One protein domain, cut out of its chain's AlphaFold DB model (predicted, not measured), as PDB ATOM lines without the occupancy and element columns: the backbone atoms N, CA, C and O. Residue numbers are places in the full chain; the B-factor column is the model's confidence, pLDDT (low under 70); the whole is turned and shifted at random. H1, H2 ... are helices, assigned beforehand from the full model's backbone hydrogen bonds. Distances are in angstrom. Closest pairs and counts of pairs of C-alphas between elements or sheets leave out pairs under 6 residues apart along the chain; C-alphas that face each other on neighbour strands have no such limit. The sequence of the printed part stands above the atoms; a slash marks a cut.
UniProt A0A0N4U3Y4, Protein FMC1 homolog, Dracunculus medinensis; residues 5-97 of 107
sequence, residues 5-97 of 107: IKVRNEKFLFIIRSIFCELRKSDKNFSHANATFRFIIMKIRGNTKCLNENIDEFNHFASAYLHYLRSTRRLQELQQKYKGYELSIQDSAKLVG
ATOM      1  N   ILE A   5       8.166 -20.383  88.959       65.40
ATOM      2  CA  ILE A   5       6.943 -21.073  88.521       65.40
ATOM      3  C   ILE A   5       6.103 -20.159  87.618       65.40
ATOM      4  O   ILE A   5       5.604 -20.603  86.583       65.40
ATOM      5  N   LYS A   6       5.992 -18.863  87.951       74.30
ATOM      6  CA  LYS A   6       5.269 -17.890  87.110       74.30
ATOM      7  C   LYS A   6       5.916 -17.760  85.732       74.30
ATOM      8  O   LYS A   6       5.213 -17.864  84.733       74.30
ATOM      9  N   VAL A   7       7.244 -17.638  85.676       77.16
ATOM     10  CA  VAL A   7       7.990 -17.528  84.408       77.16
ATOM     11  C   VAL A   7       7.805 -18.779  83.535       77.16
ATOM     12  O   VAL A   7       7.576 -18.673  82.329       77.16
ATOM     13  N   ARG A   8       7.848 -19.979  84.133       75.07
ATOM     14  CA  ARG A   8       7.623 -21.246  83.409       75.07
ATOM     15  C   ARG A   8       6.203 -21.346  82.845       75.07
ATOM     16  O   ARG A   8       6.031 -21.772  81.701       75.07
ATOM     17  N   ASN A   9       5.207 -20.897  83.608       80.12
ATOM     18  CA  ASN A   9       3.809 -20.873  83.178       80.12
ATOM     19  C   ASN A   9       3.554 -19.836  82.074       80.12
ATOM     20  O   ASN A   9       2.805 -20.107  81.135       80.12
ATOM     21  N   GLU A  10       4.208 -18.677  82.126       86.17
ATOM     22  CA  GLU A  10       4.133 -17.666  81.063       86.17
ATOM     23  C   GLU A  10       4.675 -18.195  79.732       86.17
ATOM     24  O   GLU A  10       4.029 -18.029  78.691       86.17
ATOM     25  N   LYS A  11       5.810 -18.908  79.766       88.67
ATOM     26  CA  LYS A  11       6.376 -19.574  78.584       88.67
ATOM     27  C   LYS A  11       5.407 -20.604  78.001       88.67
ATOM     28  O   LYS A  11       5.172 -20.599  76.793       88.67
ATOM     29  N   PHE A  12       4.803 -21.438  78.847       89.64
ATOM     30  CA  PHE A  12       3.828 -22.432  78.404       89.64
ATOM     31  C   PHE A  12       2.628 -21.781  77.708       89.64
ATOM     32  O   PHE A  12       2.265 -22.150  76.589       89.64
ATOM     33  N   LEU A  13       2.054 -20.740  78.318       88.63
ATOM     34  CA  LEU A  13       0.935 -19.995  77.737       88.63
ATOM     35  C   LEU A  13       1.304 -19.339  76.402       88.63
ATOM     36  O   LEU A  13       0.486 -19.321  75.478       88.63
ATOM     37  N   PHE A  14       2.523 -18.816  76.276       93.51
ATOM     38  CA  PHE A  14       3.027 -18.274  75.017       93.51
ATOM     39  C   PHE A  14       3.106 -19.341  73.914       93.51
ATOM     40  O   PHE A  14       2.691 -19.088  72.776       93.51
ATOM     41  N   ILE A  15       3.568 -20.552  74.242       93.97
ATOM     42  CA  ILE A  15       3.627 -21.674  73.295       93.97
ATOM     43  C   ILE A  15       2.216 -22.093  72.870       93.97
ATOM     44  O   ILE A  15       1.955 -22.210  71.674       93.97
ATOM     45  N   ILE A  16       1.278 -22.243  73.810       93.51
ATOM     46  CA  ILE A  16      -0.117 -22.596  73.497       93.51
ATOM     47  C   ILE A  16      -0.777 -21.540  72.600       93.51
ATOM     48  O   ILE A  16      -1.427 -21.879  71.609       93.51
ATOM     49  N   ARG A  17      -0.567 -20.248  72.888       93.74
ATOM     50  CA  ARG A  17      -1.030 -19.159  72.011       93.74
ATOM     51  C   ARG A  17      -0.432 -19.281  70.612       93.74
ATOM     52  O   ARG A  17      -1.160 -19.151  69.630       93.74
ATOM     53  N   SER A  18       0.858 -19.591  70.523       95.76
ATOM     54  CA  SER A  18       1.550 -19.806  69.250       95.76
ATOM     55  C   SER A  18       1.000 -21.010  68.478       95.76
ATOM     56  O   SER A  18       0.831 -20.907  67.265       95.76
ATOM     57  N   ILE A  19       0.657 -22.111  69.156       95.69
ATOM     58  CA  ILE A  19       0.001 -23.282  68.546       95.69
ATOM     59  C   ILE A  19      -1.335 -22.867  67.936       95.69
ATOM     60  O   ILE A  19      -1.587 -23.155  66.770       95.69
ATOM     61  N   PHE A  20      -2.173 -22.130  68.672       93.53
ATOM     62  CA  PHE A  20      -3.441 -21.648  68.121       93.53
ATOM     63  C   PHE A  20      -3.252 -20.670  66.958       93.53
ATOM     64  O   PHE A  20      -4.069 -20.655  66.042       93.53
ATOM     65  N   CYS A  21      -2.199 -19.854  66.963       93.14
ATOM     66  CA  CYS A  21      -1.868 -19.011  65.814       93.14
ATOM     67  C   CYS A  21      -1.471 -19.837  64.586       93.14
ATOM     68  O   CYS A  21      -1.904 -19.508  63.488       93.14
ATOM     69  N   GLU A  22      -0.685 -20.905  64.743       93.45
ATOM     70  CA  GLU A  22      -0.333 -21.782  63.618       93.45
ATOM     71  C   GLU A  22      -1.531 -22.601  63.122       93.45
ATOM     72  O   GLU A  22      -1.733 -22.685  61.916       93.45
ATOM     73  N   LEU A  23      -2.386 -23.110  64.013       91.46
ATOM     74  CA  LEU A  23      -3.610 -23.816  63.609       91.46
ATOM     75  C   LEU A  23      -4.558 -22.919  62.794       91.46
ATOM     76  O   LEU A  23      -5.116 -23.382  61.804       91.46
ATOM     77  N   ARG A  24      -4.672 -21.627  63.138       91.47
ATOM     78  CA  ARG A  24      -5.434 -20.641  62.342       91.47
ATOM     79  C   ARG A  24      -4.857 -20.380  60.955       91.47
ATOM     80  O   ARG A  24      -5.595 -19.981  60.062       91.47
ATOM     81  N   LYS A  25      -3.547 -20.554  60.769       90.01
ATOM     82  CA  LYS A  25      -2.925 -20.414  59.444       90.01
ATOM     83  C   LYS A  25      -3.248 -21.611  58.557       90.01
ATOM     84  O   LYS A  25      -3.435 -21.427  57.361       90.01
ATOM     85  N   SER A  26      -3.303 -22.808  59.140       85.41
ATOM     86  CA  SER A  26      -3.605 -24.039  58.405       85.41
ATOM     87  C   SER A  26      -5.093 -24.188  58.084       85.41
ATOM     88  O   SER A  26      -5.435 -24.605  56.983       85.41
ATOM     89  N   ASP A  27      -5.979 -23.832  59.017       86.24
ATOM     90  CA  ASP A  27      -7.431 -23.901  58.840       86.24
ATOM     91  C   ASP A  27      -8.066 -22.521  59.062       86.24
ATOM     92  O   ASP A  27      -8.117 -22.007  60.182       86.24
ATOM     93  N   LYS A  28      -8.591 -21.929  57.981       83.17
ATOM     94  CA  LYS A  28      -9.262 -20.617  58.014       83.17
ATOM     95  C   LYS A  28     -10.528 -20.623  58.877       83.17
ATOM     96  O   LYS A  28     -10.907 -19.575  59.393       83.17
ATOM     97  N   ASN A  29     -11.157 -21.785  59.062       88.11
ATOM     98  CA  ASN A  29     -12.346 -21.956  59.896       88.11
ATOM     99  C   ASN A  29     -11.992 -22.275  61.358       88.11
ATOM    100  O   ASN A  29     -12.882 -22.516  62.181       88.11
ATOM    101  N   PHE A  30     -10.702 -22.273  61.716       88.83
ATOM    102  CA  PHE A  30     -10.277 -22.522  63.084       88.83
ATOM    103  C   PHE A  30     -10.735 -21.392  64.011       88.83
ATOM    104  O   PHE A  30     -10.177 -20.294  64.054       88.83
ATOM    105  N   SER A  31     -11.746 -21.702  64.816       88.57
ATOM    106  CA  SER A  31     -12.307 -20.819  65.833       88.57
ATOM    107  C   SER A  31     -12.293 -21.491  67.207       88.57
ATOM    108  O   SER A  31     -12.027 -22.686  67.344       88.57
ATOM    109  N   HIS A  32     -12.631 -20.733  68.246       85.80
ATOM    110  CA  HIS A  32     -12.801 -21.234  69.613       85.80
ATOM    111  C   HIS A  32     -13.871 -22.333  69.727       85.80
ATOM    112  O   HIS A  32     -13.842 -23.135  70.659       85.80
ATOM    113  N   ALA A  33     -14.795 -22.395  68.762       86.10
ATOM    114  CA  ALA A  33     -15.805 -23.442  68.657       86.10
ATOM    115  C   ALA A  33     -15.268 -24.777  68.098       86.10
ATOM    116  O   ALA A  33     -15.954 -25.793  68.210       86.10
ATOM    117  N   ASN A  34     -14.062 -24.802  67.514       89.64
ATOM    118  CA  ASN A  34     -13.485 -26.010  66.928       89.64
ATOM    119  C   ASN A  34     -13.243 -27.077  68.017       89.64
ATOM    120  O   ASN A  34     -12.759 -26.776  69.116       89.64
ATOM    121  N   ALA A  35     -13.574 -28.335  67.711       90.69
ATOM    122  CA  ALA A  35     -13.386 -29.470  68.611       90.69
ATOM    123  C   ALA A  35     -11.936 -29.584  69.108       90.69
ATOM    124  O   ALA A  35     -11.720 -29.798  70.300       90.69
ATOM    125  N   THR A  36     -10.952 -29.335  68.239       89.54
ATOM    126  CA  THR A  36      -9.526 -29.368  68.592       89.54
ATOM    127  C   THR A  36      -9.165 -28.281  69.601       89.54
ATOM    128  O   THR A  36      -8.473 -28.554  70.582       89.54
ATOM    129  N   PHE A  37      -9.679 -27.057  69.418       91.85
ATOM    130  CA  PHE A  37      -9.462 -25.967  70.373       91.85
ATOM    131  C   PHE A  37     -10.010 -26.342  71.755       91.85
ATOM    132  O   PHE A  37      -9.295 -26.259  72.756       91.85
ATOM    133  N   ARG A  38     -11.264 -26.815  71.807       92.14
ATOM    134  CA  ARG A  38     -11.906 -27.231  73.063       92.14
ATOM    135  C   ARG A  38     -11.169 -28.387  73.726       92.14
ATOM    136  O   ARG A  38     -10.965 -28.340  74.935       92.14
ATOM    137  N   PHE A  39     -10.730 -29.376  72.953       91.51
ATOM    138  CA  PHE A  39      -9.983 -30.522  73.463       91.51
ATOM    139  C   PHE A  39      -8.662 -30.103  74.119       91.51
ATOM    140  O   PHE A  39      -8.385 -30.514  75.245       91.51
ATOM    141  N   ILE A  40      -7.879 -29.239  73.463       90.33
ATOM    142  CA  ILE A  40      -6.606 -28.744  74.007       90.33
ATOM    143  C   ILE A  40      -6.846 -27.989  75.319       90.33
ATOM    144  O   ILE A  40      -6.203 -28.277  76.329       90.33
ATOM    145  N   ILE A  41      -7.808 -27.062  75.339       90.87
ATOM    146  CA  ILE A  41      -8.133 -26.296  76.550       90.87
ATOM    147  C   ILE A  41      -8.652 -27.206  77.666       90.87
ATOM    148  O   ILE A  41      -8.254 -27.041  78.818       90.87
ATOM    149  N   MET A  42      -9.505 -28.179  77.341       91.56
ATOM    150  CA  MET A  42     -10.009 -29.165  78.296       91.56
ATOM    151  C   MET A  42      -8.862 -29.967  78.917       91.56
ATOM    152  O   MET A  42      -8.819 -30.107  80.137       91.56
ATOM    153  N   LYS A  43      -7.903 -30.440  78.111       87.82
ATOM    154  CA  LYS A  43      -6.728 -31.178  78.601       87.82
ATOM    155  C   LYS A  43      -5.838 -30.321  79.502       87.82
ATOM    156  O   LYS A  43      -5.419 -30.799  80.551       87.82
ATOM    157  N   ILE A  44      -5.608 -29.057  79.145       86.85
ATOM    158  CA  ILE A  44      -4.826 -28.124  79.974       86.85
ATOM    159  C   ILE A  44      -5.534 -27.861  81.312       86.85
ATOM    160  O   ILE A  44      -4.896 -27.890  82.360       86.85
ATOM    161  N   ARG A  45      -6.854 -27.630  81.292       85.92
ATOM    162  CA  ARG A  45      -7.642 -27.343  82.503       85.92
ATOM    163  C   ARG A  45      -7.794 -28.559  83.419       85.92
ATOM    164  O   ARG A  45      -7.692 -28.407  84.633       85.92
ATOM    165  N   GLY A  46      -8.015 -29.744  82.852       86.49
ATOM    166  CA  GLY A  46      -8.174 -30.986  83.615       86.49
ATOM    167  C   GLY A  46      -6.891 -31.433  84.320       86.49
ATOM    168  O   GLY A  46      -6.958 -31.999  85.405       86.49
ATOM    169  N   ASN A  47      -5.725 -31.111  83.752       80.85
ATOM    170  CA  ASN A  47      -4.427 -31.578  84.245       80.85
ATOM    171  C   ASN A  47      -3.580 -30.472  84.896       80.85
ATOM    172  O   ASN A  47      -2.363 -30.597  84.944       80.85
ATOM    173  N   THR A  48      -4.183 -29.395  85.410       78.31
ATOM    174  CA  THR A  48      -3.443 -28.236  85.963       78.31
ATOM    175  C   THR A  48      -2.423 -28.594  87.047       78.31
ATOM    176  O   THR A  48      -1.342 -28.012  87.069       78.31
ATOM    177  N   LYS A  49      -2.729 -29.559  87.927       80.89
ATOM    178  CA  LYS A  49      -1.791 -30.030  88.964       80.89
ATOM    179  C   LYS A  49      -0.558 -30.701  88.348       80.89
ATOM    180  O   LYS A  49       0.551 -30.214  88.534       80.89
ATOM    181  N   CYS A  50      -0.782 -31.724  87.524       78.91
ATOM    182  CA  CYS A  50       0.269 -32.442  86.795       78.91
ATOM    183  C   CYS A  50       1.083 -31.507  85.881       78.91
ATOM    184  O   CYS A  50       2.292 -31.664  85.733       78.91
ATOM    185  N   LEU A  51       0.431 -30.489  85.313       78.84
ATOM    186  CA  LEU A  51       1.069 -29.480  84.479       78.84
ATOM    187  C   LEU A  51       2.036 -28.590  85.262       78.84
ATOM    188  O   LEU A  51       3.081 -28.253  84.728       78.84
ATOM    189  N   ASN A  52       1.717 -28.224  86.506       80.18
ATOM    190  CA  ASN A  52       2.631 -27.440  87.341       80.18
ATOM    191  C   ASN A  52       3.827 -28.275  87.820       80.18
ATOM    192  O   ASN A  52       4.935 -27.750  87.900       80.18
ATOM    193  N   GLU A  53       3.607 -29.558  88.120       84.88
ATOM    194  CA  GLU A  53       4.654 -30.493  88.553       84.88
ATOM    195  C   GLU A  53       5.639 -30.806  87.417       84.88
ATOM    196  O   GLU A  53       6.849 -30.753  87.618       84.88
ATOM    197  N   ASN A  54       5.127 -31.033  86.203       85.97
ATOM    198  CA  ASN A  54       5.913 -31.450  85.036       85.97
ATOM    199  C   ASN A  54       5.995 -30.356  83.959       85.97
ATOM    200  O   ASN A  54       6.059 -30.636  82.760       85.97
ATOM    201  N   ILE A  55       5.964 -29.081  84.362       86.63
ATOM    202  CA  ILE A  55       5.837 -27.938  83.439       86.63
ATOM    203  C   ILE A  55       6.925 -27.905  82.359       86.63
ATOM    204  O   ILE A  55       6.675 -27.462  81.239       86.63
ATOM    205  N   ASP A  56       8.128 -28.386  82.673       88.23
ATOM    206  CA  ASP A  56       9.252 -28.425  81.737       88.23
ATOM    207  C   ASP A  56       9.021 -29.460  80.621       88.23
ATOM    208  O   ASP A  56       9.247 -29.156  79.447       88.23
ATOM    209  N   GLU A  57       8.461 -30.627  80.951       88.89
ATOM    210  CA  GLU A  57       8.067 -31.653  79.976       88.89
ATOM    211  C   GLU A  57       6.904 -31.175  79.106       88.89
ATOM    212  O   GLU A  57       6.950 -31.291  77.878       88.89
ATOM    213  N   PHE A  58       5.890 -30.552  79.714       88.70
ATOM    214  CA  PHE A  58       4.771 -29.964  78.974       88.70
ATOM    215  C   PHE A  58       5.232 -28.850  78.032       88.70
ATOM    216  O   PHE A  58       4.780 -28.780  76.887       88.70
ATOM    217  N   ASN A  59       6.160 -28.001  78.479       90.70
ATOM    218  CA  ASN A  59       6.794 -26.987  77.640       90.70
ATOM    219  C   ASN A  59       7.547 -27.617  76.466       90.70
ATOM    220  O   ASN A  59       7.431 -27.126  75.340       90.70
ATOM    221  N   HIS A  60       8.309 -28.685  76.711       93.46
ATOM    222  CA  HIS A  60       9.047 -29.392  75.670       93.46
ATOM    223  C   HIS A  60       8.100 -30.010  74.637       93.46
ATOM    224  O   HIS A  60       8.230 -29.736  73.444       93.46
ATOM    225  N   PHE A  61       7.088 -30.752  75.089       92.47
ATOM    226  CA  PHE A  61       6.103 -31.390  74.220       92.47
ATOM    227  C   PHE A  61       5.306 -30.367  73.400       92.47
ATOM    228  O   PHE A  61       5.173 -30.501  72.181       92.47
ATOM    229  N   ALA A  62       4.827 -29.294  74.037       92.77
ATOM    230  CA  ALA A  62       4.116 -28.224  73.344       92.77
ATOM    231  C   ALA A  62       5.016 -27.514  72.320       92.77
ATOM    232  O   ALA A  62       4.569 -27.192  71.218       92.77
ATOM    233  N   SER A  63       6.296 -27.307  72.644       95.86
ATOM    234  CA  SER A  63       7.268 -26.737  71.704       95.86
ATOM    235  C   SER A  63       7.496 -27.667  70.513       95.86
ATOM    236  O   SER A  63       7.452 -27.206  69.375       95.86
ATOM    237  N   ALA A  64       7.679 -28.969  70.747       97.36
ATOM    238  CA  ALA A  64       7.845 -29.964  69.690       97.36
ATOM    239  C   ALA A  64       6.628 -29.998  68.752       97.36
ATOM    240  O   ALA A  64       6.781 -29.962  67.530       97.36
ATOM    241  N   TYR A  65       5.417 -29.959  69.312       95.59
ATOM    242  CA  TYR A  65       4.190 -29.901  68.522       95.59
ATOM    243  C   TYR A  65       4.069 -28.600  67.714       95.59
ATOM    244  O   TYR A  65       3.732 -28.627  66.529       95.59
ATOM    245  N   LEU A  66       4.408 -27.452  68.311       96.55
ATOM    246  CA  LEU A  66       4.458 -26.176  67.593       96.55
ATOM    247  C   LEU A  66       5.460 -26.219  66.431       96.55
ATOM    248  O   LEU A  66       5.161 -25.730  65.338       96.55
ATOM    249  N   HIS A  67       6.642 -26.796  66.652       97.76
ATOM    250  CA  HIS A  67       7.643 -26.989  65.607       97.76
ATOM    251  C   HIS A  67       7.117 -27.884  64.487       97.76
ATOM    252  O   HIS A  67       7.246 -27.515  63.322       97.76
ATOM    253  N   TYR A  68       6.464 -28.996  64.821       97.23
ATOM    254  CA  TYR A  68       5.829 -29.874  63.841       97.23
ATOM    255  C   TYR A  68       4.814 -29.129  62.960       97.23
ATOM    256  O   TYR A  68       4.887 -29.220  61.730       97.23
ATOM    257  N   LEU A  69       3.917 -28.334  63.559       95.22
ATOM    258  CA  LEU A  69       2.927 -27.548  62.812       95.22
ATOM    259  C   LEU A  69       3.594 -26.539  61.868       95.22
ATOM    260  O   LEU A  69       3.247 -26.459  60.688       95.22
ATOM    261  N   ARG A  70       4.591 -25.799  62.370       96.92
ATOM    262  CA  ARG A  70       5.337 -24.807  61.579       96.92
ATOM    263  C   ARG A  70       6.078 -25.447  60.412       96.92
ATOM    264  O   ARG A  70       6.019 -24.926  59.300       96.92
ATOM    265  N   SER A  71       6.775 -26.551  60.668       97.12
ATOM    266  CA  SER A  71       7.540 -27.275  59.655       97.12
ATOM    267  C   SER A  71       6.627 -27.865  58.589       97.12
ATOM    268  O   SER A  71       6.929 -27.735  57.409       97.12
ATOM    269  N   THR A  72       5.481 -28.425  58.982       95.85
ATOM    270  CA  THR A  72       4.483 -28.958  58.042       95.85
ATOM    271  C   THR A  72       3.929 -27.861  57.133       95.85
ATOM    272  O   THR A  72       3.948 -28.015  55.913       95.85
ATOM    273  N   ARG A  73       3.511 -26.717  57.692       94.25
ATOM    274  CA  ARG A  73       3.031 -25.581  56.885       94.25
ATOM    275  C   ARG A  73       4.116 -25.067  55.938       94.25
ATOM    276  O   ARG A  73       3.859 -24.848  54.759       94.25
ATOM    277  N   ARG A  74       5.346 -24.903  56.434       94.56
ATOM    278  CA  ARG A  74       6.473 -24.440  55.615       94.56
ATOM    279  C   ARG A  74       6.815 -25.427  54.500       94.56
ATOM    280  O   ARG A  74       7.150 -24.997  53.404       94.56
ATOM    281  N   LEU A  75       6.732 -26.731  54.764       93.82
ATOM    282  CA  LEU A  75       6.915 -27.760  53.746       93.82
ATOM    283  C   LEU A  75       5.872 -27.611  52.637       93.82
ATOM    284  O   LEU A  75       6.250 -27.617  51.475       93.82
ATOM    285  N   GLN A  76       4.600 -27.403  52.981       91.18
ATOM    286  CA  GLN A  76       3.539 -27.172  51.995       91.18
ATOM    287  C   GLN A  76       3.780 -25.900  51.172       91.18
ATOM    288  O   GLN A  76       3.645 -25.922  49.953       91.18
ATOM    289  N   GLU A  77       4.198 -24.807  51.813       90.25
ATOM    290  CA  GLU A  77       4.556 -23.559  51.122       90.25
ATOM    291  C   GLU A  77       5.734 -23.757  50.160       90.25
ATOM    292  O   GLU A  77       5.706 -23.274  49.028       90.25
ATOM    293  N   LEU A  78       6.765 -24.491  50.586       91.45
ATOM    294  CA  LEU A  78       7.913 -24.823  49.744       91.45
ATOM    295  C   LEU A  78       7.512 -25.743  48.596       91.45
ATOM    296  O   LEU A  78       7.897 -25.482  47.463       91.45
ATOM    297  N   GLN A  79       6.714 -26.771  48.867       88.85
ATOM    298  CA  GLN A  79       6.181 -27.659  47.842       88.85
ATOM    299  C   GLN A  79       5.340 -26.888  46.840       88.85
ATOM    300  O   GLN A  79       5.454 -27.166  45.665       88.85
ATOM    301  N   GLN A  80       4.550 -25.899  47.259       86.83
ATOM    302  CA  GLN A  80       3.774 -25.069  46.343       86.83
ATOM    303  C   GLN A  80       4.664 -24.122  45.527       86.83
ATOM    304  O   GLN A  80       4.462 -23.980  44.324       86.83
ATOM    305  N   LYS A  81       5.660 -23.494  46.162       86.35
ATOM    306  CA  LYS A  81       6.596 -22.568  45.505       86.35
ATOM    307  C   LYS A  81       7.506 -23.273  44.499       86.35
ATOM    308  O   LYS A  81       7.772 -22.736  43.430       86.35
ATOM    309  N   TYR A  82       8.000 -24.447  44.871       79.61
ATOM    310  CA  TYR A  82       8.881 -25.293  44.070       79.61
ATOM    311  C   TYR A  82       8.133 -26.462  43.442       79.61
ATOM    312  O   TYR A  82       8.771 -27.393  42.952       79.61
ATOM    313  N   LYS A  83       6.800 -26.370  43.355       74.37
ATOM    314  CA  LYS A  83       6.024 -27.077  42.340       74.37
ATOM    315  C   LYS A  83       6.382 -26.440  41.001       74.37
ATOM    316  O   LYS A  83       5.556 -25.809  40.348       74.37
ATOM    317  N   GLY A  84       7.649 -26.562  40.603       64.73
ATOM    318  CA  GLY A  84       7.968 -26.562  39.194       64.73
ATOM    319  C   GLY A  84       7.041 -27.580  38.552       64.73
ATOM    320  O   GLY A  84       6.620 -28.541  39.207       64.73
ATOM    321  N   TYR A  85       6.672 -27.341  37.298       62.97
ATOM    322  CA  TYR A  85       6.140 -28.420  36.482       62.97
ATOM    323  C   TYR A  85       6.988 -29.655  36.781       62.97
ATOM    324  O   TYR A  85       8.211 -29.596  36.627       62.97
ATOM    325  N   GLU A  86       6.374 -30.721  37.299       65.13
ATOM    326  CA  GLU A  86       7.002 -32.030  37.229       65.13
ATOM    327  C   GLU A  86       7.144 -32.265  35.732       65.13
ATOM    328  O   GLU A  86       6.189 -32.609  35.038       65.13
ATOM    329  N   LEU A  87       8.311 -31.898  35.205       67.56
ATOM    330  CA  LEU A  87       8.685 -32.210  33.849       67.56
ATOM    331  C   LEU A  87       8.564 -33.722  33.783       67.56
ATOM    332  O   LEU A  87       9.110 -34.425  34.643       67.56
ATOM    333  N   SER A  88       7.826 -34.225  32.795       74.48
ATOM    334  CA  SER A  88       7.796 -35.663  32.565       74.48
ATOM    335  C   SER A  88       9.237 -36.176  32.493       74.48
ATOM    336  O   SER A  88      10.165 -35.412  32.205       74.48
ATOM    337  N   ILE A  89       9.475 -37.458  32.766       76.22
ATOM    338  CA  ILE A  89      10.838 -38.012  32.669       76.22
ATOM    339  C   ILE A  89      11.426 -37.696  31.278       76.22
ATOM    340  O   ILE A  89      12.614 -37.413  31.150       76.22
ATOM    341  N   GLN A  90      10.565 -37.649  30.256       81.82
ATOM    342  CA  GLN A  90      10.853 -37.236  28.888       81.82
ATOM    343  C   GLN A  90      11.296 -35.775  28.801       81.82
ATOM    344  O   GLN A  90      12.349 -35.499  28.228       81.82
ATOM    345  N   ASP A  91      10.528 -34.848  29.371       81.33
ATOM    346  CA  ASP A  91      10.856 -33.419  29.350       81.33
ATOM    347  C   ASP A  91      12.116 -33.123  30.168       81.33
ATOM    348  O   ASP A  91      12.964 -32.345  29.736       81.33
ATOM    349  N   SER A  92      12.273 -33.797  31.311       81.38
ATOM    350  CA  SER A  92      13.457 -33.716  32.168       81.38
ATOM    351  C   SER A  92      14.698 -34.208  31.431       81.38
ATOM    352  O   SER A  92      15.710 -33.512  31.418       81.38
ATOM    353  N   ALA A  93      14.609 -35.369  30.769       83.99
ATOM    354  CA  ALA A  93      15.687 -35.902  29.943       83.99
ATOM    355  C   ALA A  93      16.038 -34.921  28.818       83.99
ATOM    356  O   ALA A  93      17.201 -34.552  28.668       83.99
ATOM    357  N   LYS A  94      15.032 -34.420  28.092       85.52
ATOM    358  CA  LYS A  94      15.229 -33.474  26.988       85.52
ATOM    359  C   LYS A  94      15.895 -32.175  27.447       85.52
ATOM    360  O   LYS A  94      16.755 -31.657  26.737       85.52
ATOM    361  N   LEU A  95      15.537 -31.669  28.627       82.43
ATOM    362  CA  LEU A  95      16.094 -30.437  29.191       82.43
ATOM    363  C   LEU A  95      17.597 -30.548  29.493       82.43
ATOM    364  O   LEU A  95      18.315 -29.560  29.356       82.43
ATOM    365  N   VAL A  96      18.085 -31.742  29.841       87.08
ATOM    366  CA  VAL A  96      19.519 -32.017  30.062       87.08
ATOM    367  C   VAL A  96      20.226 -32.607  28.831       87.08
ATOM    368  O   VAL A  96      21.340 -33.110  28.942       87.08
ATOM    369  N   GLY A  97      19.595 -32.568  27.651       90.55
ATOM    370  CA  GLY A  97      20.168 -33.098  26.407       90.55
ATOM    371  C   GLY A  97      20.183 -34.628  26.313       90.55
ATOM    372  O   GLY A  97      20.877 -35.188  25.466       90.55
TER     373      GLY A  97
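Overview. This is residues 5 to 97 of the 107 residues of the protein "Protein FMC1 homolog" of Dracunculus medinensis (UniProt A0A0N4U3Y4). A long helix, H4, has H1 side by side with its first part and H2 folded back beside H1, with short H3 at that end; residues 74 to 86 stick out as an arm toward small H5. The 93 printed residues hold five named helices, H1 to H5 in order, and no named strand: all helix. It is extended, radius of gyration of the C-alphas 19.9 A, a rod spanning 66 by 28 by 16 A.

Along the chain. H4, residues 55 to 81, is 38.3 A long. H1, residues 5 to 26, starts at C-alpha 5 (6.943, -21.073, 88.521) and is 32.0 A long. H2 is residues 35 to 46, 16.0 A; H3 48 to 53; H5 89 to 95, ending at C-alpha 95 (16.094, -30.437, 29.191).

Arrangement. H4 and H1 touch, closest C-alphas Ile 19 and Leu 66 at 5.4 A, a shallow tilt of 24 degrees, the same way. H1 and H2 are close but not clearly touching, closest C-alphas Phe 20 and Phe 37 at 7.7 A. H4 and H3 are about perpendicular, 76 degrees. H5 and H4 are apart. In all five helices every O i to N i+4 pair is within hydrogen-bond range.

Size, cuts and confidence. C-alphas 49 and 97 are farthest apart, 66.4 A. The printed part has no cut and no long link. Residue 5 and residues 84 to 87 have pLDDT under 70.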